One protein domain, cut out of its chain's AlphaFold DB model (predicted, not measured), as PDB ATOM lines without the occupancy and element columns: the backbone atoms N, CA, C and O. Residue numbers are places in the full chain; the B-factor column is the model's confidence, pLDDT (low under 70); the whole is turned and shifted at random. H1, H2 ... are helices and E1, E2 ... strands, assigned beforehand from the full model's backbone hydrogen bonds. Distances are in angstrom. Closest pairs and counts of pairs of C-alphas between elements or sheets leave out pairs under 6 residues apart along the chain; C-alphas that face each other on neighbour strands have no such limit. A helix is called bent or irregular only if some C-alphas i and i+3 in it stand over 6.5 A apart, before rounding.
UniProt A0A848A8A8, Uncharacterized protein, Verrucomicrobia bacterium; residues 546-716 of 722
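This is residues 546 to 716 of the 722 residues of an uncharacterized protein of Verrucomicrobia bacterium (UniProt A0A848A8A8). A large, strongly twisted seven-strand sheet and a smaller four-strand sheet stand next to each other along the long axis, with the long helix H2 packed on both at one side of the seam and H3 and H4 at the other side. The E1-E2 hairpin makes one far end; H1 and H5, beyond the smaller sheet, make the other. The printed part has 171 residues with five named helices and eleven named strands, in the order H1 H2 E1 to E9 H3 H4 E10 H5 E11: a mixed class. The large sheet is antiparallel, in order E1 to E7; the smaller, E10 E9 E8 E11, is mixed. The whole is compact, radius of gyration of the C-alphas 15.5 A, yet elongated, spanning 49 by 31 by 30 A.

E1 (578 to 584), E2 (588 to 597), E3 (615 to 623), E4 (626 to 633), E5 (636 to 640), E6 (645 to 648) and E7 (656 to 658) form a meander, each strand the antiparallel neighbour of the one before. N 580 and O 593 of E1 and E2 are 2.9 A apart, N 618 and O 630 of E3 and E4 2.9 A, within hydrogen-bond range. H2 (558 to 573) is on this sheet, height 9.0 A, slantwise to the strands; the closest C-alphas to E4 are Asn 562 and Leu 629, 5.4 A. E8 (663 to 669), E9 (674 to 678), E10 (698 to 701) and E11 (713 to 716) form the other sheet. N 676 and O 699 of the parallel E9 and E10 are 2.8 A apart. H2 is on it too, its closest C-alphas to E8 being Val 561 and Gly 665, 6.4 A. H3 (680 to 686) is on both sheets, running along E10 at 7.8 A height, and E9, H3, H4 (690 to 696) and E10 form a right-handed strand-helix-strand unit, parallel neighbour strands with helices between. H4 is on both sheets. H5 (703 to 708) is on the smaller sheet's opposite face from H2, height 9.5 A, over E8. It touches H1 (547 to 553) at a steep tilt of 39 degrees, opposite ways; the closest C-alphas are Leu 550 and Pro 703, 6.2 A. Every O i to N i+4 pair is within hydrogen-bond range in H2, H3 and H5; in H1 1 of 3 is, with 3 of 4 O i to N i+3 pairs, and in H4 1 of 3, with 2 of 4.

H1 begins at C-alpha 547 (-10.790, 48.804, 54.421), and E11 ends at C-alpha 716 (2.282, 35.163, 49.624). H2 is 22.4 A long, E3 24.5 A, E4 22.7 A and E2 22.2 A; E2 bends by 57 degrees at residue 591. H4 is only just irregular: C-alphas 692 and 695 are 6.8 A apart.

The C-alphas of Asp 546 and Pro 585, 50.0 A apart, are the two farthest apart. The printed part has no cut. The link E2 to E3, residues 598 to 614, is long. Mean pLDDT of the printed part is 85.9; residues 584 to 588, 600 to 601, 651 to 652, 692 and 695 to 697 are under 70.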
ATOM      1  N   ASP A 546     -12.065  45.168  57.183       82.69
ATOM      2  CA  ASP A 546     -11.033  46.197  57.276       82.69
ATOM      3  C   ASP A 546     -10.752  46.835  55.894       82.69
ATOM      4  O   ASP A 546     -10.251  46.151  54.992       82.69
ATOM      5  N   PRO A 547     -11.036  48.139  55.696       83.94
ATOM      6  CA  PRO A 547     -10.790  48.804  54.421       83.94
ATOM      7  C   PRO A 547      -9.294  48.964  54.117       83.94
ATOM      8  O   PRO A 547      -8.923  49.034  52.948       83.94
ATOM      9  N   SER A 548      -8.419  48.978  55.132       84.81
ATOM     10  CA  SER A 548      -6.968  49.054  54.921       84.81
ATOM     11  C   SER A 548      -6.402  47.751  54.351       84.81
ATOM     12  O   SER A 548      -5.465  47.787  53.559       84.81
ATOM     13  N   PHE A 549      -7.028  46.611  54.665       86.62
ATOM     14  CA  PHE A 549      -6.705  45.327  54.050       86.62
ATOM     15  C   PHE A 549      -7.149  45.265  52.583       86.62
ATOM     16  O   PHE A 549      -6.399  44.783  51.739       86.62
ATOM     17  N   LEU A 550      -8.344  45.775  52.254       87.31
ATOM     18  CA  LEU A 550      -8.823  45.816  50.866       87.31
ATOM     19  C   LEU A 550      -7.950  46.722  49.982       87.31
ATOM     20  O   LEU A 550      -7.642  46.346  48.852       87.31
ATOM     21  N   ALA A 551      -7.476  47.849  50.521       87.50
ATOM     22  CA  ALA A 551      -6.586  48.779  49.823       87.50
ATOM     23  C   ALA A 551      -5.240  48.161  49.382       87.50
ATOM     24  O   ALA A 551      -4.613  48.681  48.462       87.50
ATOM     25  N   LEU A 552      -4.808  47.030  49.966       86.69
ATOM     26  CA  LEU A 552      -3.617  46.285  49.514       86.69
ATOM     27  C   LEU A 552      -3.756  45.728  48.083       86.69
ATOM     28  O   LEU A 552      -2.753  45.379  47.467       86.69
ATOM     29  N   PHE A 553      -4.988  45.632  47.572       88.62
ATOM     30  CA  PHE A 553      -5.337  45.042  46.277       88.62
ATOM     31  C   PHE A 553      -5.830  46.083  45.255       88.62
ATOM     32  O   PHE A 553      -6.290  45.718  44.171       88.62
ATOM     33  N   GLU A 554      -5.778  47.376  45.592       84.44
ATOM     34  CA  GLU A 554      -6.229  48.467  44.723       84.44
ATOM     35  C   GLU A 554      -5.068  49.086  43.927       84.44
ATOM     36  O   GLU A 554      -3.939  49.194  44.396       84.44
ATOM     37  N   GLY A 555      -5.346  49.523  42.693       71.31
ATOM     38  CA  GLY A 555      -4.405  50.302  41.872       71.31
ATOM     39  C   GLY A 555      -3.187  49.550  41.310       71.31
ATOM     40  O   GLY A 555      -2.405  50.148  40.572       71.31
ATOM     41  N   THR A 556      -3.015  48.261  41.609       78.50
ATOM     42  CA  THR A 556      -1.871  47.455  41.154       78.50
ATOM     43  C   THR A 556      -1.935  47.126  39.659       78.50
ATOM     44  O   THR A 556      -2.939  46.603  39.172       78.50
ATOM     45  N   SER A 557      -0.840  47.361  38.929       88.88
ATOM     46  CA  SER A 557      -0.689  46.938  37.528       88.88
ATOM     47  C   SER A 557      -0.634  45.407  37.417       88.88
ATOM     48  O   SER A 557       0.160  44.799  38.135       88.88
ATOM     49  N   PRO A 558      -1.367  44.754  36.493       89.44
ATOM     50  CA  PRO A 558      -1.291  43.300  36.313       89.44
ATOM     51  C   PRO A 558       0.118  42.780  35.985       89.44
ATOM     52  O   PRO A 558       0.454  41.651  36.333       89.44
ATOM     53  N   LEU A 559       0.956  43.605  35.343       90.94
ATOM     54  CA  LEU A 559       2.368  43.294  35.102       90.94
ATOM     55  C   LEU A 559       3.143  43.190  36.424       90.94
ATOM     56  O   LEU A 559       3.866  42.218  36.641       90.94
ATOM     57  N   ASP A 560       2.941  44.156  37.319       91.31
ATOM     58  CA  ASP A 560       3.620  44.217  38.613       91.31
ATOM     59  C   ASP A 560       3.122  43.098  39.539       91.31
ATOM     60  O   ASP A 560       3.939  42.449  40.187       91.31
ATOM     61  N   VAL A 561       1.814  42.795  39.531       93.50
ATOM     62  CA  VAL A 561       1.227  41.638  40.238       93.50
ATOM     63  C   VAL A 561       1.884  40.336  39.770       93.50
ATOM     64  O   VAL A 561       2.395  39.576  40.592       93.50
ATOM     65  N   ASN A 562       1.919  40.084  38.455       94.94
ATOM     66  CA  ASN A 562       2.493  38.862  37.882       94.94
ATOM     67  C   ASN A 562       3.967  38.678  38.275       94.94
ATOM     68  O   ASN A 562       4.365  37.596  38.716       94.94
ATOM     69  N   LEU A 563       4.774  39.737  38.146       93.62
ATOM     70  CA  LEU A 563       6.194  39.716  38.499       93.62
ATOM     71  C   LEU A 563       6.410  39.568  40.012       93.62
ATOM     72  O   LEU A 563       7.272  38.797  40.432       93.62
ATOM     73  N   ALA A 564       5.652  40.284  40.844       93.81
ATOM     74  CA  ALA A 564       5.833  40.264  42.292       93.81
ATOM     75  C   ALA A 564       5.393  38.930  42.915       93.81
ATOM     76  O   ALA A 564       6.132  38.377  43.730       93.81
ATOM     77  N   VAL A 565       4.262  38.364  42.473       94.75
ATOM     78  CA  VAL A 565       3.803  37.023  42.880       94.75
ATOM     79  C   VAL A 565       4.863  35.967  42.559       94.75
ATOM     80  O   VAL A 565       5.230  35.188  43.437       94.75
ATOM     81  N   PHE A 566       5.405  35.961  41.336       95.44
ATOM     82  CA  PHE A 566       6.414  34.982  40.924       95.44
ATOM     83  C   PHE A 566       7.725  35.116  41.714       95.44
ATOM     84  O   PHE A 566       8.220  34.134  42.267       95.44
ATOM     85  N   ASN A 567       8.268  36.334  41.819       93.81
ATOM     86  CA  ASN A 567       9.519  36.582  42.540       93.81
ATOM     87  C   ASN A 567       9.394  36.270  44.040       93.81
ATOM     88  O   ASN A 567      10.314  35.705  44.635       93.81
ATOM     89  N   ARG A 568       8.250  36.591  44.659       92.56
ATOM     90  CA  ARG A 568       8.007  36.290  46.074       92.56
ATOM     91  C   ARG A 568       7.818  34.793  46.316       92.56
ATOM     92  O   ARG A 568       8.320  34.293  47.319       92.56
ATOM     93  N   LEU A 569       7.182  34.071  45.393       91.81
ATOM     94  CA  LEU A 569       7.073  32.612  45.444       91.81
ATOM     95  C   LEU A 569       8.445  31.928  45.307       91.81
ATOM     96  O   LEU A 569       8.753  31.033  46.091       91.81
ATOM     97  N   ALA A 570       9.293  32.385  44.376       91.44
ATOM     98  CA  ALA A 570      10.668  31.896  44.219       91.44
ATOM     99  C   ALA A 570      11.478  32.050  45.519       91.44
ATOM    100  O   ALA A 570      12.087  31.093  46.002       91.44
ATOM    101  N   ALA A 571      11.426  33.245  46.120       90.00
ATOM    102  CA  ALA A 571      12.115  33.555  47.369       90.00
ATOM    103  C   ALA A 571      11.581  32.744  48.564       90.00
ATOM    104  O   ALA A 571      12.375  32.228  49.347       90.00
ATOM    105  N   LEU A 572      10.256  32.598  48.690       87.94
ATOM    106  CA  LEU A 572       9.609  31.870  49.789       87.94
ATOM    107  C   LEU A 572       9.903  30.364  49.750       87.94
ATOM    108  O   LEU A 572      10.073  29.750  50.800       87.94
ATOM    109  N   LEU A 573       9.995  29.774  48.555       86.50
ATOM    110  CA  LEU A 573      10.332  28.358  48.374       86.50
ATOM    111  C   LEU A 573      11.847  28.085  48.370       86.50
ATOM    112  O   LEU A 573      12.254  26.925  48.352       86.50
ATOM    113  N   GLY A 574      12.690  29.124  48.349       85.88
ATOM    114  CA  GLY A 574      14.145  28.989  48.207       85.88
ATOM    115  C   GLY A 574      14.585  28.387  46.865       85.88
ATOM    116  O   GLY A 574      15.698  27.873  46.756       85.88
ATOM    117  N   MET A 575      13.715  28.417  45.851       85.00
ATOM    118  CA  MET A 575      13.936  27.762  44.561       85.00
ATOM    119  C   MET A 575      14.514  28.749  43.538       85.00
ATOM    120  O   MET A 575      13.894  29.786  43.287       85.00
ATOM    121  N   PRO A 576      15.657  28.445  42.893       83.56
ATOM    122  CA  PRO A 576      16.144  29.253  41.784       83.56
ATOM    123  C   PRO A 576      15.198  29.104  40.587       83.56
ATOM    124  O   PRO A 576      14.910  27.990  40.149       83.56
ATOM    125  N   ALA A 577      14.730  30.227  40.041       90.31
ATOM    126  CA  ALA A 577      13.979  30.213  38.793       90.31
ATOM    127  C   ALA A 577      14.908  29.839  37.626       90.31
ATOM    128  O   ALA A 577      15.971  30.441  37.463       90.31
ATOM    129  N   GLN A 578      14.506  28.869  36.803       90.81
ATOM    130  CA  GLN A 578      15.178  28.589  35.532       90.81
ATOM    131  C   GLN A 578      14.818  29.721  34.558       90.81
ATOM    132  O   GLN A 578      13.636  29.935  34.297       90.81
ATOM    133  N   ASP A 579      15.807  30.461  34.059       93.12
ATOM    134  CA  ASP A 579      15.620  31.575  33.118       93.12
ATOM    135  C   ASP A 579      16.146  31.142  31.746       93.12
ATOM    136  O   ASP A 579      17.356  31.009  31.552       93.12
ATOM    137  N   ILE A 580      15.231  30.822  30.830       92.75
ATOM    138  CA  ILE A 580      15.539  30.150  29.562       92.75
ATOM    139  C   ILE A 580      14.882  30.850  28.372       92.75
ATOM    140  O   ILE A 580      13.843  31.503  28.499       92.75
ATOM    141  N   LEU A 581      15.476  30.683  27.192       90.06
ATOM    142  CA  LEU A 581      14.904  31.124  25.922       90.06
ATOM    143  C   LEU A 581      14.335  29.904  25.199       90.06
ATOM    144  O   LEU A 581      15.073  28.976  24.881       90.06
ATOM    145  N   LEU A 582      13.027  29.905  24.942       83.69
ATOM    146  CA  LEU A 582      12.355  28.856  24.176       83.69
ATOM    147  C   LEU A 582      11.917  29.404  22.816       83.69
ATOM    148  O   LEU A 582      11.343  30.491  22.716       83.69
ATOM    149  N   THR A 583      12.129  28.608  21.772       71.19
ATOM    150  CA  THR A 583      11.648  28.878  20.413       71.19
ATOM    151  C   THR A 583      10.480  27.950  20.081       71.19
ATOM    152  O   THR A 583      10.567  26.735  20.247       71.19
ATOM    153  N   LEU A 584       9.391  28.520  19.563       69.25
ATOM    154  CA  LEU A 584       8.279  27.805  18.940       69.25
ATOM    155  C   LEU A 584       8.158  28.320  17.490       69.25
ATOM    156  O   LEU A 584       7.505  29.346  17.285       69.25
ATOM    157  N   PRO A 585       8.764  27.647  16.483       42.88
ATOM    158  CA  PRO A 585       9.105  28.225  15.167       42.88
ATOM    159  C   PRO A 585       7.987  28.830  14.296       42.88
ATOM    160  O   PRO A 585       8.276  29.334  13.218       42.88
ATOM    161  N   ARG A 586       6.721  28.770  14.727       38.78
ATOM    162  CA  ARG A 586       5.552  29.363  14.048       38.78
ATOM    163  C   ARG A 586       4.763  30.357  14.919       38.78
ATOM    164  O   ARG A 586       3.694  30.803  14.520       38.78
ATOM    165  N   ALA A 587       5.259  30.684  16.114       54.88
ATOM    166  CA  ALA A 587       4.591  31.574  17.069       54.88
ATOM    167  C   ALA A 587       5.545  32.569  17.752       54.88
ATOM    168  O   ALA A 587       5.131  33.684  18.072       54.88
ATOM    169  N   PHE A 588       6.801  32.181  18.002       67.81
ATOM    170  CA  PHE A 588       7.857  33.062  18.506       67.81
ATOM    171  C   PHE A 588       9.240  32.406  18.423       67.81
ATOM    172  O   PHE A 588       9.374  31.192  18.572       67.81
ATOM    173  N   THR A 589      10.273  33.233  18.294       72.50
ATOM    174  CA  THR A 589      11.678  32.829  18.425       72.50
ATOM    175  C   THR A 589      12.239  33.403  19.723       72.50
ATOM    176  O   THR A 589      11.934  34.545  20.064       72.50
ATOM    177  N   ASP A 590      13.011  32.594  20.444       82.56
ATOM    178  CA  ASP A 590      13.793  32.911  21.645       82.56
ATOM    179  C   ASP A 590      13.041  33.751  22.688       82.56
ATOM    180  O   ASP A 590      13.554  34.708  23.271       82.56
ATOM    181  N   ARG A 591      11.783  33.373  22.943       87.69
ATOM    182  CA  ARG A 591      10.968  33.996  23.981       87.69
ATOM    183  C   ARG A 591      11.488  33.569  25.347       87.69
ATOM    184  O   ARG A 591      11.663  32.380  25.602       87.69
ATOM    185  N   ARG A 592      11.671  34.542  26.236       93.56
ATOM    186  CA  ARG A 592      12.110  34.308  27.612       93.56
ATOM    187  C   ARG A 592      10.995  33.718  28.474       93.56
ATOM    188  O   ARG A 592       9.883  34.256  28.513       93.56
ATOM    189  N   PHE A 593      11.341  32.668  29.208       94.56
ATOM    190  CA  PHE A 593      10.538  32.052  30.256       94.56
ATOM    191  C   PHE A 593      11.331  32.037  31.564       94.56
ATOM    192  O   PHE A 593      12.510  31.693  31.564       94.56
ATOM    193  N   GLN A 594      10.676  32.378  32.674       95.44
ATOM    194  CA  GLN A 594      11.227  32.196  34.023       95.44
ATOM    195  C   GLN A 594      10.376  31.154  34.746       95.44
ATOM    196  O   GLN A 594       9.161  31.322  34.803       95.44
ATOM    197  N   ILE A 595      10.964  30.067  35.251       95.06
ATOM    198  CA  ILE A 595      10.222  28.848  35.628       95.06
ATOM    199  C   ILE A 595      10.574  28.375  37.043       95.06
ATOM    200  O   ILE A 595      11.743  28.214  37.385       95.06
ATOM    201  N   LEU A 596       9.546  28.063  37.838       93.50
ATOM    202  CA  LEU A 596       9.631  27.383  39.133       93.50
ATOM    203  C   LEU A 596       9.047  25.970  38.991       93.50
ATOM    204  O   LEU A 596       7.834  25.782  39.047       93.50
ATOM    205  N   SER A 597       9.924  24.987  38.768       91.44
ATOM    206  CA  SER A 597       9.588  23.580  38.492       91.44
ATOM    207  C   SER A 597       9.561  22.755  39.786       91.44
ATOM    208  O   SER A 597      10.599  22.288  40.255       91.44
ATOM    209  N   PHE A 598       8.384  22.569  40.396       87.81
ATOM    210  CA  PHE A 598       8.237  21.808  41.649       87.81
ATOM    211  C   PHE A 598       8.554  20.316  41.460       87.81
ATOM    212  O   PHE A 598       9.081  19.666  42.363       87.81
ATOM    213  N   SER A 599       8.308  19.784  40.260       74.75
ATOM    214  CA  SER A 599       8.686  18.425  39.851       74.75
ATOM    215  C   SER A 599      10.196  18.225  39.644       74.75
ATOM    216  O   SER A 599      10.610  17.107  39.346       74.75
ATOM    217  N   HIS A 600      11.020  19.273  39.804       62.84
ATOM    218  CA  HIS A 600      12.474  19.259  39.566       62.84
ATOM    219  C   HIS A 600      12.860  18.797  38.146       62.84
ATOM    220  O   HIS A 600      13.954  18.287  37.912       62.84
ATOM    221  N   SER A 601      11.951  18.985  37.186       63.62
ATOM    222  CA  SER A 601      12.184  18.721  35.768       63.62
ATOM    223  C   SER A 601      13.088  19.803  35.173       63.62
ATOM    224  O   SER A 601      12.841  20.996  35.391       63.62
ATOM    225  N   GLU A 602      14.098  19.390  34.407       72.50
ATOM    226  CA  GLU A 602      14.756  20.246  33.413       72.50
ATOM    227  C   GLU A 602      13.745  20.546  32.289       72.50
ATOM    228  O   GLU A 602      12.908  19.697  31.969       72.50
ATOM    229  N   ILE A 603      13.764  21.770  31.757       85.25
ATOM    230  CA  ILE A 603      12.809  22.255  30.753       85.25
ATOM    231  C   ILE A 603      13.593  22.706  29.519       85.25
ATOM    232  O   ILE A 603      14.128  23.813  29.490       85.25
ATOM    233  N   ASP A 604      13.631  21.854  28.496       77.94
ATOM    234  CA  ASP A 604      14.319  22.140  27.229       77.94
ATOM    235  C   ASP A 604      13.362  22.693  26.158       77.94
ATOM    236  O   ASP A 604      13.790  23.331  25.193       77.94
ATOM    237  N   THR A 605      12.052  22.453  26.293       80.88
ATOM    238  CA  THR A 605      11.044  22.805  25.286       80.88
ATOM    239  C   THR A 605       9.768  23.403  25.889       80.88
ATOM    240  O   THR A 605       9.428  23.221  27.058       80.88
ATOM    241  N   ILE A 606       8.973  24.070  25.045       78.12
ATOM    242  CA  ILE A 606       7.628  24.535  25.424       78.12
ATOM    243  C   ILE A 606       6.642  23.372  25.666       78.12
ATOM    244  O   ILE A 606       5.610  23.563  26.307       78.12
ATOM    245  N   LEU A 607       6.931  22.172  25.149       76.25
ATOM    246  CA  LEU A 607       6.083  20.996  25.358       76.25
ATOM    247  C   LEU A 607       6.234  20.461  26.783       76.25
ATOM    248  O   LEU A 607       5.244  20.017  27.358       76.25
ATOM    249  N   ASP A 608       7.414  20.599  27.389       82.81
ATOM    250  CA  ASP A 608       7.655  20.185  28.773       82.81
ATOM    251  C   ASP A 608       6.798  21.018  29.738       82.81
ATOM    252  O   ASP A 608       6.066  20.449  30.549       82.81
ATOM    253  N   LEU A 609       6.742  22.346  29.553       84.06
ATOM    254  CA  LEU A 609       5.838  23.257  30.285       84.06
ATOM    255  C   LEU A 609       4.341  22.960  30.085       84.06
ATOM    256  O   LEU A 609       3.506  23.401  30.882       84.06
ATOM    257  N   ARG A 610       3.975  22.240  29.015       80.81
ATOM    258  CA  ARG A 610       2.590  21.834  28.721       80.81
ATOM    259  C   ARG A 610       2.309  20.352  28.978       80.81
ATOM    260  O   ARG A 610       1.183  19.915  28.763       80.81
ATOM    261  N   SER A 611       3.295  19.603  29.466       78.31
ATOM    262  CA  SER A 611       3.165  18.184  29.788       78.31
ATOM    263  C   SER A 611       2.252  17.947  30.997       78.31
ATOM    264  O   SER A 611       2.116  18.795  31.880       78.31
ATOM    265  N   GLU A 612       1.664  16.751  31.091       83.44
ATOM    266  CA  GLU A 612       0.937  16.339  32.302       83.44
ATOM    267  C   GLU A 612       1.862  16.151  33.515       83.44
ATOM    268  O   GLU A 612       1.417  16.218  34.660       83.44
ATOM    269  N   THR A 613       3.158  15.960  33.263       82.31
ATOM    270  CA  THR A 613       4.214  15.786  34.264       82.31
ATOM    271  C   THR A 613       4.738  17.086  34.869       82.31
ATOM    272  O   THR A 613       5.328  17.040  35.948       82.31
ATOM    273  N   PHE A 614       4.542  18.235  34.216       87.75
ATOM    274  CA  PHE A 614       4.994  19.513  34.759       87.75
ATOM    275  C   PHE A 614       4.052  20.010  35.861       87.75
ATOM    276  O   PHE A 614       2.824  20.031  35.722       87.75
ATOM    277  N   TYR A 615       4.659  20.424  36.970       91.00
ATOM    278  CA  TYR A 615       3.977  21.039  38.097       91.00
ATOM    279  C   TYR A 615       4.794  22.238  38.576       91.00
ATOM    280  O   TYR A 615       5.949  22.082  38.977       91.00
ATOM    281  N   GLY A 616       4.211  23.436  38.516       92.75
ATOM    282  CA  GLY A 616       4.953  24.658  38.797       92.75
ATOM    283  C   GLY A 616       4.261  25.950  38.378       92.75
ATOM    284  O   GLY A 616       3.090  25.975  37.991       92.75
ATOM    285  N   PHE A 617       5.035  27.029  38.433       95.06
ATOM    286  CA  PHE A 617       4.678  28.338  37.885       95.06
ATOM    287  C   PHE A 617       5.707  28.753  36.835       95.06
ATOM    288  O   PHE A 617       6.886  28.419  36.959       95.06
ATOM    289  N   TYR A 618       5.297  29.538  35.840       96.00
ATOM    290  CA  TYR A 618       6.234  30.229  34.958       96.00
ATOM    291  C   TYR A 618       5.729  31.596  34.496       96.00
ATOM    292  O   TYR A 618       4.532  31.812  34.316       96.00
ATOM    293  N   LEU A 619       6.663  32.519  34.272       96.44
ATOM    294  CA  LEU A 619       6.431  33.765  33.551       96.44
ATOM    295  C   LEU A 619       6.721  33.560  32.064       96.44
ATOM    296  O   LEU A 619       7.735  32.967  31.702       96.44
ATOM    297  N   THR A 620       5.857  34.096  31.204       94.69
ATOM    298  CA  THR A 620       6.046  34.158  29.747       94.69
ATOM    299  C   THR A 620       6.184  35.616  29.324       94.69
ATOM    300  O   THR A 620       5.206  36.366  29.371       94.69
ATOM    301  N   HIS A 621       7.372  36.036  28.885       91.50
ATOM    302  CA  HIS A 621       7.605  37.411  28.430       91.50
ATOM    303  C   HIS A 621       7.184  37.563  26.960       91.50
ATOM    304  O   HIS A 621       7.958  37.278  26.050       91.50
ATOM    305  N   VAL A 622       5.943  37.989  26.703       85.69
ATOM    306  CA  VAL A 622       5.434  38.220  25.335       85.69
ATOM    307  C   VAL A 622       5.968  39.539  24.767       85.69
ATOM    308  O   VAL A 622       6.295  39.610  23.586       85.69
ATOM    309  N   SER A 623       6.086  40.562  25.614       85.00
ATOM    310  CA  SER A 623       6.823  41.807  25.366       85.00
ATOM    311  C   SER A 623       7.245  42.433  26.703       85.00
ATOM    312  O   SER A 623       6.842  41.950  27.762       85.00
ATOM    313  N   GLU A 624       8.007  43.530  26.676       78.38
ATOM    314  CA  GLU A 624       8.403  44.279  27.885       78.38
ATOM    315  C   GLU A 624       7.205  44.710  28.752       78.38
ATOM    316  O   GLU A 624       7.308  44.746  29.974       78.38
ATOM    317  N   GLN A 625       6.055  44.992  28.126       82.44
ATOM    318  CA  GLN A 625       4.823  45.420  28.801       82.44
ATOM    319  C   GLN A 625       3.789  44.290  28.969       82.44
ATOM    320  O   GLN A 625       2.745  44.499  29.585       82.44
ATOM    321  N   LYS A 626       4.049  43.090  28.429       87.06
ATOM    322  CA  LYS A 626       3.135  41.942  28.497       87.06
ATOM    323  C   LYS A 626       3.874  40.691  28.959       87.06
ATOM    324  O   LYS A 626       4.369  39.903  28.153       87.06
ATOM    325  N   VAL A 627       3.891  40.499  30.274       93.19
ATOM    326  CA  VAL A 627       4.341  39.264  30.923       93.19
ATOM    327  C   VAL A 627       3.123  38.524  31.464       93.19
ATOM    328  O   VAL A 627       2.306  39.106  32.176       93.19
ATOM    329  N   LEU A 628       2.994  37.251  31.102       94.50
ATOM    330  CA  LEU A 628       1.911  36.372  31.544       94.50
ATOM    331  C   LEU A 628       2.424  35.491  32.684       94.50
ATOM    332  O   LEU A 628       3.454  34.839  32.507       94.50
ATOM    333  N   LEU A 629       1.724  35.439  33.817       96.88
ATOM    334  CA  LEU A 629       1.984  34.449  34.865       96.88
ATOM    335  C   LEU A 629       1.119  33.219  34.602       96.88
ATOM    336  O   LEU A 629      -0.097  33.338  34.484       96.88
ATOM    337  N   VAL A 630       1.728  32.040  34.538       96.06
ATOM    338  CA  VAL A 630       1.020  30.773  34.353       96.06
ATOM    339  C   VAL A 630       1.260  29.864  35.549       96.06
ATOM    340  O   VAL A 630       2.401  29.650  35.956       96.06
ATOM    341  N   TYR A 631       0.180  29.302  36.088       94.81
ATOM    342  CA  TYR A 631       0.222  28.125  36.953       94.81
ATOM    343  C   TYR A 631      -0.114  26.885  36.128       94.81
ATOM    344  O   TYR A 631      -1.083  26.900  35.363       94.81
ATOM    345  N   ALA A 632       0.670  25.819  36.284       92.19
ATOM    346  CA  ALA A 632       0.504  24.581  35.535       92.19
ATOM    347  C   ALA A 632       0.591  23.359  36.453       92.19
ATOM    348  O   ALA A 632       1.477  23.260  37.306       92.19
ATOM    349  N   CYS A 633      -0.340  22.422  36.278       88.75
ATOM    350  CA  CYS A 633      -0.416  21.196  37.068       88.75
ATOM    351  C   CYS A 633      -1.257  20.152  36.322       88.75
ATOM    352  O   CYS A 633      -2.376  20.456  35.902       88.75
ATOM    353  N   LYS A 634      -0.749  18.919  36.163       84.75
ATOM    354  CA  LYS A 634      -1.468  17.802  35.508       84.75
ATOM    355  C   LYS A 634      -2.020  18.175  34.120       84.75
ATOM    356  O   LYS A 634      -3.168  17.876  33.804       84.75
ATOM    357  N   GLY A 635      -1.236  18.913  33.327       82.38
ATOM    358  CA  GLY A 635      -1.613  19.328  31.969       82.38
ATOM    359  C   GLY A 635      -2.736  20.370  31.897       82.38
ATOM    360  O   GLY A 635      -3.255  20.630  30.812       82.38
ATOM    361  N   ARG A 636      -3.129  20.956  33.035       88.50
ATOM    362  CA  ARG A 636      -4.055  22.091  33.125       88.50
ATOM    363  C   ARG A 636      -3.263  23.381  33.326       88.50
ATOM    364  O   ARG A 636      -2.310  23.383  34.109       88.50
ATOM    365  N   HIS A 637      -3.692  24.470  32.689       91.12
ATOM    366  CA  HIS A 637      -3.034  25.779  32.764       91.12
ATOM    367  C   HIS A 637      -4.014  26.877  33.175       91.12
ATOM    368  O   HIS A 637      -5.130  26.962  32.658       91.12
ATOM    369  N   ILE A 638      -3.561  27.740  34.082       93.62
ATOM    370  CA  ILE A 638      -4.234  28.972  34.498       93.62
ATOM    371  C   ILE A 638      -3.301  30.129  34.118       93.62
ATOM    372  O   ILE A 638      -2.256  30.296  34.744       93.62
ATOM    373  N   GLU A 639      -3.648  30.883  33.071       94.50
ATOM    374  CA  GLU A 639      -2.870  32.020  32.545       94.50
ATOM    375  C   GLU A 639      -3.460  33.346  33.035       94.50
ATOM    376  O   GLU A 639      -4.643  33.621  32.828       94.50
ATOM    377  N   TRP A 640      -2.613  34.196  33.608       95.62
ATOM    378  CA  TRP A 640      -2.929  35.553  34.045       95.62
ATOM    379  C   TRP A 640      -2.183  36.559  33.167       95.62
ATOM    380  O   TRP A 640      -0.962  36.701  33.267       95.62
ATOM    381  N   GLY A 641      -2.901  37.266  32.297       92.12
ATOM    382  CA  GLY A 641      -2.375  38.364  31.486       92.12
ATOM    383  C   GLY A 641      -2.967  39.723  31.877       92.12
ATOM    384  O   GLY A 641      -3.912  39.789  32.660       92.12
ATOM    385  N   PRO A 642      -2.432  40.831  31.332       87.06
ATOM    386  CA  PRO A 642      -2.948  42.174  31.607       87.06
ATOM    387  C   PRO A 642      -4.280  42.463  30.896       87.06
ATOM    388  O   PRO A 642      -5.116  43.204  31.407       87.06
ATOM    389  N   ASP A 643      -4.480  41.873  29.719       87.94
ATOM    390  CA  ASP A 643      -5.622  42.078  28.828       87.94
ATOM    391  C   ASP A 643      -6.616  40.908  28.826       87.94
ATOM    392  O   ASP A 643      -7.785  41.097  28.495       87.94
ATOM    393  N   ARG A 644      -6.180  39.712  29.233       89.69
ATOM    394  CA  ARG A 644      -7.021  38.517  29.361       89.69
ATOM    395  C   ARG A 644      -6.467  37.530  30.382       89.69
ATOM    396  O   ARG A 644      -5.277  37.558  30.682       89.69
ATOM    397  N   CYS A 645      -7.305  36.599  30.820       91.75
ATOM    398  CA  CYS A 645      -6.904  35.422  31.591       91.75
ATOM    399  C   CYS A 645      -7.485  34.154  30.939       91.75
ATOM    400  O   CYS A 645      -8.616  34.195  30.448       91.75
ATOM    401  N   LEU A 646      -6.742  33.039  30.929       91.50
ATOM    402  CA  LEU A 646      -7.177  31.770  30.322       91.50
ATOM    403  C   LEU A 646      -7.283  30.642  31.353       91.50
ATOM    404  O   LEU A 646      -6.426  30.495  32.224       91.50
ATOM    405  N   LEU A 647      -8.305  29.803  31.189       90.75
ATOM    406  CA  LEU A 647      -8.492  28.541  31.905       90.75
ATOM    407  C   LEU A 647      -8.495  27.376  30.904       90.75
ATOM    408  O   LEU A 647      -9.520  27.106  30.269       90.75
ATOM    409  N   GLN A 648      -7.358  26.680  30.775       87.31
ATOM    410  CA  GLN A 648      -7.215  25.468  29.961       87.31
ATOM    411  C   GLN A 648      -7.343  24.203  30.845       87.31
ATOM    412  O   GLN A 648      -6.440  23.920  31.636       87.31
ATOM    413  N   PRO A 649      -8.426  23.404  30.715       80.19
ATOM    414  CA  PRO A 649      -8.732  22.320  31.657       80.19
ATOM    415  C   PRO A 649      -8.027  20.986  31.349       80.19
ATOM    416  O   PRO A 649      -8.270  20.002  32.051       80.19
ATOM    417  N   GLY A 650      -7.174  20.950  30.321       75.50
ATOM    418  CA  GLY A 650      -6.356  19.810  29.899       75.50
ATOM    419  C   GLY A 650      -5.612  20.110  28.590       75.50
ATOM    420  O   GLY A 650      -6.021  20.998  27.838       75.50
ATOM    421  N   VAL A 651      -4.543  19.362  28.293       68.50
ATOM    422  CA  VAL A 651      -3.585  19.649  27.198       68.50
ATOM    423  C   VAL A 651      -4.255  19.801  25.823       68.50
ATOM    424  O   VAL A 651      -3.850  20.652  25.031       68.50
ATOM    425  N   SER A 652      -5.306  19.018  25.565       65.06
ATOM    426  CA  SER A 652      -6.073  18.967  24.312       65.06
ATOM    427  C   SER A 652      -7.446  19.658  24.365       65.06
ATOM    428  O   SER A 652      -8.209  19.567  23.406       65.06
ATOM    429  N   ALA A 653      -7.786  20.338  25.465       71.88
ATOM    430  CA  ALA A 653      -9.059  21.042  25.622       71.88
ATOM    431  C   ALA A 653      -8.951  22.530  25.244       71.88
ATOM    432  O   ALA A 653      -7.927  23.167  25.501       71.88
ATOM    433  N   GLU A 654     -10.023  23.101  24.686       76.25
ATOM    434  CA  GLU A 654     -10.070  24.530  24.360       76.25
ATOM    435  C   GLU A 654      -9.944  25.412  25.625       76.25
ATOM    436  O   GLU A 654     -10.552  25.110  26.661       76.25
ATOM    437  N   PRO A 655      -9.156  26.504  25.575       86.00
ATOM    438  CA  PRO A 655      -9.007  27.424  26.694       86.00
ATOM    439  C   PRO A 655     -10.220  28.352  26.815       86.00
ATOM    440  O   PRO A 655     -10.648  28.983  25.850       86.00
ATOM    441  N   ASN A 656     -10.733  28.508  28.032       89.19
ATOM    442  CA  ASN A 656     -11.810  29.450  28.328       89.19
ATOM    443  C   ASN A 656     -11.193  30.833  28.593       89.19
ATOM    444  O   ASN A 656     -10.374  30.964  29.502       89.19
ATOM    445  N   GLU A 657     -11.558  31.850  27.805       92.38
ATOM    446  CA  GLU A 657     -10.988  33.207  27.892       92.38
ATOM    447  C   GLU A 657     -11.893  34.172  28.675       92.38
ATOM    448  O   GLU A 657     -13.056  34.382  28.324       92.38
ATOM    449  N   TYR A 658     -11.324  34.831  29.687       91.75
ATOM    450  CA  TYR A 658     -11.897  36.005  30.346       91.75
ATOM    451  C   TYR A 658     -11.172  37.271  29.872       91.75
ATOM    452  O   TYR A 658      -9.945  37.335  29.903       91.75
ATOM    453  N   LYS A 659     -11.917  38.292  29.432       86.88
ATOM    454  CA  LYS A 659     -11.391  39.395  28.596       86.88
ATOM    455  C   LYS A 659     -10.855  40.619  29.349       86.88
ATOM    456  O   LYS A 659     -10.938  41.734  28.840       86.88
ATOM    457  N   HIS A 660     -10.321  40.403  30.549       88.50
ATOM    458  CA  HIS A 660      -9.561  41.393  31.316       88.50
ATOM    459  C   HIS A 660      -8.464  40.694  32.133       88.50
ATOM    460  O   HIS A 660      -8.567  39.497  32.420       88.50
ATOM    461  N   GLY A 661      -7.445  41.441  32.566       87.00
ATOM    462  CA  GLY A 661      -6.604  41.020  33.686       87.00
ATOM    463  C   GLY A 661      -7.419  40.928  34.979       87.00
ATOM    464  O   GLY A 661      -8.272  41.778  35.242       87.00
ATOM    465  N   ALA A 662      -7.198  39.867  35.757       93.44
ATOM    466  CA  ALA A 662      -8.051  39.522  36.898       93.44
ATOM    467  C   ALA A 662      -7.312  39.138  38.189       93.44
ATOM    468  O   ALA A 662      -7.954  39.074  39.238       93.44
ATOM    469  N   LEU A 663      -6.002  38.879  38.126       95.56
ATOM    470  CA  LEU A 663      -5.191  38.538  39.294       95.56
ATOM    471  C   LEU A 663      -4.877  39.798  40.113       95.56
ATOM    472  O   LEU A 663      -4.416  40.797  39.568       95.56
ATOM    473  N   LEU A 664      -5.105  39.716  41.421       95.19
ATOM    474  CA  LEU A 664      -4.813  40.746  42.424       95.19
ATOM    475  C   LEU A 664      -3.755  40.282  43.441       95.19
ATOM    476  O   LEU A 664      -3.215  41.099  44.177       95.19
ATOM    477  N   GLY A 665      -3.453  38.981  43.504       94.31
ATOM    478  CA  GLY A 665      -2.407  38.434  44.367       94.31
ATOM    479  C   GLY A 665      -2.471  36.916  44.521       94.31
ATOM    480  O   GLY A 665      -3.229  36.229  43.836       94.31
ATOM    481  N   LEU A 666      -1.673  36.384  45.445       95.19
ATOM    482  CA  LEU A 666      -1.587  34.960  45.755       95.19
ATOM    483  C   LEU A 666      -1.508  34.746  47.271       95.19
ATOM    484  O   LEU A 666      -0.720  35.385  47.968       95.19
ATOM    485  N   ALA A 667      -2.286  33.794  47.765       93.25
ATOM    486  CA  ALA A 667      -2.225  33.275  49.121       93.25
ATOM    487  C   ALA A 667      -2.060  31.751  49.109       93.25
ATOM    488  O   ALA A 667      -2.205  31.090  48.077       93.25
ATOM    489  N   GLN A 668      -1.785  31.198  50.282       90.12
ATOM    490  CA  GLN A 668      -1.798  29.769  50.551       90.12
ATOM    491  C   GLN A 668      -2.801  29.485  51.674       90.12
ATOM    492  O   GLN A 668      -2.814  30.208  52.673       90.12
ATOM    493  N   ASP A 669      -3.668  28.485  51.506       87.06
ATOM    494  CA  ASP A 669      -4.605  28.075  52.560       87.06
ATOM    495  C   ASP A 669      -3.969  27.089  53.560       87.06
ATOM    496  O   ASP A 669      -2.841  26.622  53.378       87.06
ATOM    497  N   ALA A 670      -4.686  26.795  54.647       80.94
ATOM    498  CA  ALA A 670      -4.225  25.892  55.706       80.94
ATOM    499  C   ALA A 670      -3.900  24.455  55.230       80.94
ATOM    500  O   ALA A 670      -3.109  23.776  55.880       80.94
ATOM    501  N   ASP A 671      -4.445  24.015  54.087       81.94
ATOM    502  CA  ASP A 671      -4.131  22.727  53.446       81.94
ATOM    503  C   ASP A 671      -2.903  22.831  52.506       81.94
ATOM    504  O   ASP A 671      -2.650  21.945  51.686       81.94
ATOM    505  N   SER A 672      -2.148  23.932  52.597       81.88
ATOM    506  CA  SER A 672      -1.033  24.302  51.718       81.88
ATOM    507  C   SER A 672      -1.408  24.501  50.236       81.88
ATOM    508  O   SER A 672      -0.517  24.518  49.385       81.88
ATOM    509  N   GLN A 673      -2.690  24.700  49.899       86.31
ATOM    510  CA  GLN A 673      -3.150  24.884  48.514       86.31
ATOM    511  C   GLN A 673      -3.058  26.347  48.064       86.31
ATOM    512  O   GLN A 673      -3.162  27.267  48.875       86.31
ATOM    513  N   PHE A 674      -2.897  26.580  46.757       91.06
ATOM    514  CA  PHE A 674      -2.775  27.935  46.212       91.06
ATOM    515  C   PHE A 674      -4.147  28.600  46.056       91.06
ATOM    516  O   PHE A 674      -5.014  28.134  45.310       91.06
ATOM    517  N   ALA A 675      -4.321  29.730  46.736       92.50
ATOM    518  CA  ALA A 675      -5.489  30.592  46.649       92.50
ATOM    519  C   ALA A 675      -5.144  31.836  45.814       92.50
ATOM    520  O   ALA A 675      -4.488  32.767  46.279       92.50
ATOM    521  N   PHE A 676      -5.577  31.834  44.556       94.44
ATOM    522  CA  PHE A 676      -5.439  32.950  43.630       94.44
ATOM    523  C   PHE A 676      -6.429  34.046  44.016       94.44
ATOM    524  O   PHE A 676      -7.646  33.832  44.000       94.44
ATOM    525  N   ILE A 677      -5.896  35.212  44.375       95.19
ATOM    526  CA  ILE A 677      -6.679  36.364  44.810       95.19
ATOM    527  C   ILE A 677      -7.065  37.142  43.558       95.19
ATOM    528  O   ILE A 677      -6.192  37.580  42.811       95.19
ATOM    529  N   VAL A 678      -8.361  37.272  43.291       95.25
ATOM    530  CA  VAL A 678      -8.888  37.712  41.993       95.25
ATOM    531  C   VAL A 678     -10.024  38.724  42.125       95.25
ATOM    532  O   VAL A 678     -10.656  38.858  43.176       95.25
ATOM    533  N   THR A 679     -10.316  39.431  41.033       94.38
ATOM    534  CA  THR A 679     -11.491  40.308  40.950       94.38
ATOM    535  C   THR A 679     -12.797  39.510  41.129       94.38
ATOM    536  O   THR A 679     -12.899  38.381  40.634       94.38
ATOM    537  N   PRO A 680     -13.842  40.075  41.774       93.38
ATOM    538  CA  PRO A 680     -15.123  39.382  41.961       93.38
ATOM    539  C   PRO A 680     -15.749  38.893  40.649       93.38
ATOM    540  O   PRO A 680     -16.169  37.745  40.550       93.38
ATOM    541  N   ALA A 681     -15.713  39.724  39.602       93.00
ATOM    542  CA  ALA A 681     -16.264  39.379  38.294       93.00
ATOM    543  C   ALA A 681     -15.537  38.204  37.609       93.00
ATOM    544  O   ALA A 681     -16.168  37.462  36.855       93.00
ATOM    545  N   TYR A 682     -14.238  38.005  37.867       93.81
ATOM    546  CA  TYR A 682     -13.536  36.796  37.431       93.81
ATOM    547  C   TYR A 682     -13.882  35.597  38.312       93.81
ATOM    548  O   TYR A 682     -14.123  34.518  37.784       93.81
ATOM    549  N   ARG A 683     -13.937  35.766  39.640       92.94
ATOM    550  CA  ARG A 683     -14.282  34.700  40.596       92.94
ATOM    551  C   ARG A 683     -15.656  34.091  40.293       92.94
ATOM    552  O   ARG A 683     -15.773  32.869  40.251       92.94
ATOM    553  N   ASP A 684     -16.648  34.923  39.990       92.06
ATOM    554  CA  ASP A 684     -18.002  34.476  39.638       92.06
ATOM    555  C   ASP A 684     -18.057  33.805  38.249       92.06
ATOM    556  O   ASP A 684     -18.756  32.810  38.068       92.06
ATOM    557  N   TRP A 685     -17.264  34.277  37.275       93.31
ATOM    558  CA  TRP A 685     -17.102  33.619  35.966       93.31
ATOM    559  C   TRP A 685     -16.389  32.259  36.084       93.31
ATOM    560  O   TRP A 685     -16.850  31.253  35.541       93.31
ATOM    561  N   ALA A 686     -15.299  32.202  36.851       89.38
ATOM    562  CA  ALA A 686     -14.491  31.008  37.080       89.38
ATOM    563  C   ALA A 686     -15.262  29.915  37.839       89.38
ATOM    564  O   ALA A 686     -14.965  28.728  37.686       89.38
ATOM    565  N   GLN A 687     -16.287  30.287  38.615       85.75
ATOM    566  CA  GLN A 687     -17.123  29.351  39.367       85.75
ATOM    567  C   GLN A 687     -17.839  28.326  38.466       85.75
ATOM    568  O   GLN A 687     -18.037  27.190  38.897       85.75
ATOM    569  N   ALA A 688     -18.141  28.670  37.206       84.12
ATOM    570  CA  ALA A 688     -18.683  27.729  36.218       84.12
ATOM    571  C   ALA A 688     -17.711  26.580  35.874       84.12
ATOM    572  O   ALA A 688     -18.144  25.478  35.542       84.12
ATOM    573  N   PHE A 689     -16.401  26.816  35.996       82.25
ATOM    574  CA  PHE A 689     -15.337  25.866  35.650       82.25
ATOM    575  C   PHE A 689     -14.662  25.238  36.881       82.25
ATOM    576  O   PHE A 689     -13.917  24.267  36.749       82.25
ATOM    577  N   ALA A 690     -14.939  25.748  38.086       70.06
ATOM    578  CA  ALA A 690     -14.314  25.335  39.343       70.06
ATOM    579  C   ALA A 690     -14.269  23.810  39.617       70.06
ATOM    580  O   ALA A 690     -13.273  23.364  40.197       70.06
ATOM    581  N   PRO A 691     -15.248  22.971  39.205       75.44
ATOM    582  CA  PRO A 691     -15.128  21.517  39.339       75.44
ATOM    583  C   PRO A 691     -13.895  20.929  38.635       75.44
ATOM    584  O   PRO A 691     -13.271  20.030  39.186       75.44
ATOM    585  N   ALA A 692     -13.500  21.462  37.471       69.44
ATOM    586  CA  ALA A 692     -12.367  20.960  36.691       69.44
ATOM    587  C   ALA A 692     -10.992  21.332  37.283       69.44
ATOM    588  O   ALA A 692     -10.005  20.656  37.000       69.44
ATOM    589  N   TYR A 693     -10.925  22.380  38.114       71.44
ATOM    590  CA  TYR A 693      -9.679  22.868  38.727       71.44
ATOM    591  C   TYR A 693      -9.492  22.427  40.186       71.44
ATOM    592  O   TYR A 693      -8.405  22.576  40.744       71.44
ATOM    593  N   ARG A 694     -10.505  21.795  40.795       70.31
ATOM    594  CA  ARG A 694     -10.410  21.220  42.147       70.31
ATOM    595  C   ARG A 694      -9.281  20.184  42.266       70.31
ATOM    596  O   ARG A 694      -8.597  20.141  43.284       70.31
ATOM    597  N   ASP A 695      -9.047  19.400  41.215       66.31
ATOM    598  CA  ASP A 695      -8.022  18.343  41.172       66.31
ATOM    599  C   ASP A 695      -6.573  18.861  41.130       66.31
ATOM    600  O   ASP A 695      -5.635  18.063  41.247       66.31
ATOM    601  N   VAL A 696      -6.371  20.161  40.890       68.06
ATOM    602  CA  VAL A 696      -5.047  20.799  40.780       68.06
ATOM    603  C   VAL A 696      -4.755  21.758  41.934       68.06
ATOM    604  O   VAL A 696      -3.867  22.584  41.807       68.06
ATOM    605  N   CYS A 697      -5.469  21.646  43.062       69.38
ATOM    606  CA  CYS A 697      -5.185  22.408  44.291       69.38
ATOM    607  C   CYS A 697      -5.124  23.938  44.084       69.38
ATOM    608  O   CYS A 697      -4.374  24.639  44.765       69.38
ATOM    609  N   ALA A 698      -5.922  24.441  43.136       78.62
ATOM    610  CA  ALA A 698      -6.069  25.855  42.822       78.62
ATOM    611  C   ALA A 698      -7.458  26.342  43.252       78.62
ATOM    612  O   ALA A 698      -8.481  25.752  42.892       78.62
ATOM    613  N   ARG A 699      -7.502  27.436  44.014       87.69
ATOM    614  CA  ARG A 699      -8.736  28.081  44.486       87.69
ATOM    615  C   ARG A 699      -8.775  29.518  43.985       87.69
ATOM    616  O   ARG A 699      -7.748  30.186  44.000       87.69
ATOM    617  N   PHE A 700      -9.947  30.005  43.593       92.19
ATOM    618  CA  PHE A 700     -10.166  31.417  43.270       92.19
ATOM    619  C   PHE A 700     -10.924  32.068  44.427       92.19
ATOM    620  O   PHE A 700     -11.962  31.549  44.836       92.19
ATOM    621  N   VAL A 701     -10.398  33.168  44.963       93.00
ATOM    622  CA  VAL A 701     -10.972  33.902  46.103       93.00
ATOM    623  C   VAL A 701     -10.853  35.405  45.880       93.00
ATOM    624  O   VAL A 701      -9.932  35.878  45.220       93.00
ATOM    625  N   THR A 702     -11.774  36.181  46.432       94.62
ATOM    626  CA  THR A 702     -11.715  37.649  46.415       94.62
ATOM    627  C   THR A 702     -10.978  38.203  47.642       94.62
ATOM    628  O   THR A 702     -10.937  37.543  48.686       94.62
ATOM    629  N   PRO A 703     -10.465  39.450  47.589       93.25
ATOM    630  CA  PRO A 703      -9.944  40.140  48.772       93.25
ATOM    631  C   PRO A 703     -10.937  40.188  49.944       93.25
ATOM    632  O   PRO A 703     -10.524  40.081  51.098       93.25
ATOM    633  N   ARG A 704     -12.250  40.282  49.665       91.25
ATOM    634  CA  ARG A 704     -13.298  40.271  50.700       91.25
ATOM    635  C   ARG A 704     -13.392  38.914  51.402       91.25
ATOM    636  O   ARG A 704     -13.511  38.888  52.617       91.25
ATOM    637  N   GLU A 705     -13.310  37.804  50.668       91.06
ATOM    638  CA  GLU A 705     -13.346  36.452  51.254       91.06
ATOM    639  C   GLU A 705     -12.137  36.194  52.167       91.06
ATOM    640  O   GLU A 705     -12.314  35.703  53.279       91.06
ATOM    641  N   ILE A 706     -10.928  36.610  51.770       90.19
ATOM    642  CA  ILE A 706      -9.740  36.493  52.636       90.19
ATOM    643  C   ILE A 706      -9.865  37.379  53.882       90.19
ATOM    644  O   ILE A 706      -9.515  36.944  54.977       90.19
ATOM    645  N   ALA A 707     -10.395  38.599  53.750       88.69
ATOM    646  CA  ALA A 707     -10.574  39.502  54.887       88.69
ATOM    647  C   ALA A 707     -11.591  38.996  55.931       88.69
ATOM    648  O   ALA A 707     -11.550  39.431  57.080       88.69
ATOM    649  N   LEU A 708     -12.496  38.093  55.534       88.69
ATOM    650  CA  LEU A 708     -13.480  37.448  56.410       88.69
ATOM    651  C   LEU A 708     -12.956  36.163  57.068       88.69
ATOM    652  O   LEU A 708     -13.446  35.785  58.128       88.69
ATOM    653  N   GLU A 709     -11.949  35.515  56.477       86.56
ATOM    654  CA  GLU A 709     -11.304  34.305  57.003       86.56
ATOM    655  C   GLU A 709      -9.773  34.498  57.160       86.56
ATOM    656  O   GLU A 709      -8.990  33.728  56.597       86.56
ATOM    657  N   PRO A 710      -9.296  35.518  57.906       79.75
ATOM    658  CA  PRO A 710      -7.885  35.919  57.901       79.75
ATOM    659  C   PRO A 710      -6.931  34.849  58.455       79.75
ATOM    660  O   PRO A 710      -5.795  34.761  57.998       79.75
ATOM    661  N   ASP A 711      -7.388  34.011  59.390       84.06
ATOM    662  CA  ASP A 711      -6.583  32.930  59.982       84.06
ATOM    663  C   ASP A 711      -6.445  31.702  59.057       84.06
ATOM    664  O   ASP A 711      -5.659  30.795  59.329       84.06
ATOM    665  N   ARG A 712      -7.213  31.650  57.960       86.94
ATOM    666  CA  ARG A 712      -7.229  30.532  57.004       86.94
ATOM    667  C   ARG A 712      -6.210  30.684  55.875       86.94
ATOM    668  O   ARG A 712      -5.839  29.678  55.265       86.94
ATOM    669  N   PHE A 713      -5.787  31.912  55.578       89.25
ATOM    670  CA  PHE A 713      -4.997  32.246  54.394       89.25
ATOM    671  C   PHE A 713      -3.718  33.004  54.761       89.25
ATOM    672  O   PHE A 713      -3.755  34.148  55.210       89.25
ATOM    673  N   THR A 714      -2.564  32.403  54.474       90.56
ATOM    674  CA  THR A 714      -1.276  33.106  54.515       90.56
ATOM    675  C   THR A 714      -1.068  33.830  53.187       90.56
ATOM    676  O   THR A 714      -0.993  33.187  52.140       90.56
ATOM    677  N   LEU A 715      -0.975  35.163  53.197       91.50
ATOM    678  CA  LEU A 715      -0.644  35.924  51.986       91.50
ATOM    679  C   LEU A 715       0.796  35.618  51.543       91.50
ATOM    680  O   LEU A 715       1.735  35.789  52.320       91.50
ATOM    681  N   ILE A 716       0.968  35.216  50.283       90.38
ATOM    682  CA  ILE A 716       2.282  35.163  49.624       90.38
ATOM    683  C   ILE A 716       2.589  36.554  49.060       90.38
ATOM    684  O   ILE A 716       3.668  37.085  49.305       90.38
TER     685      ILE A 716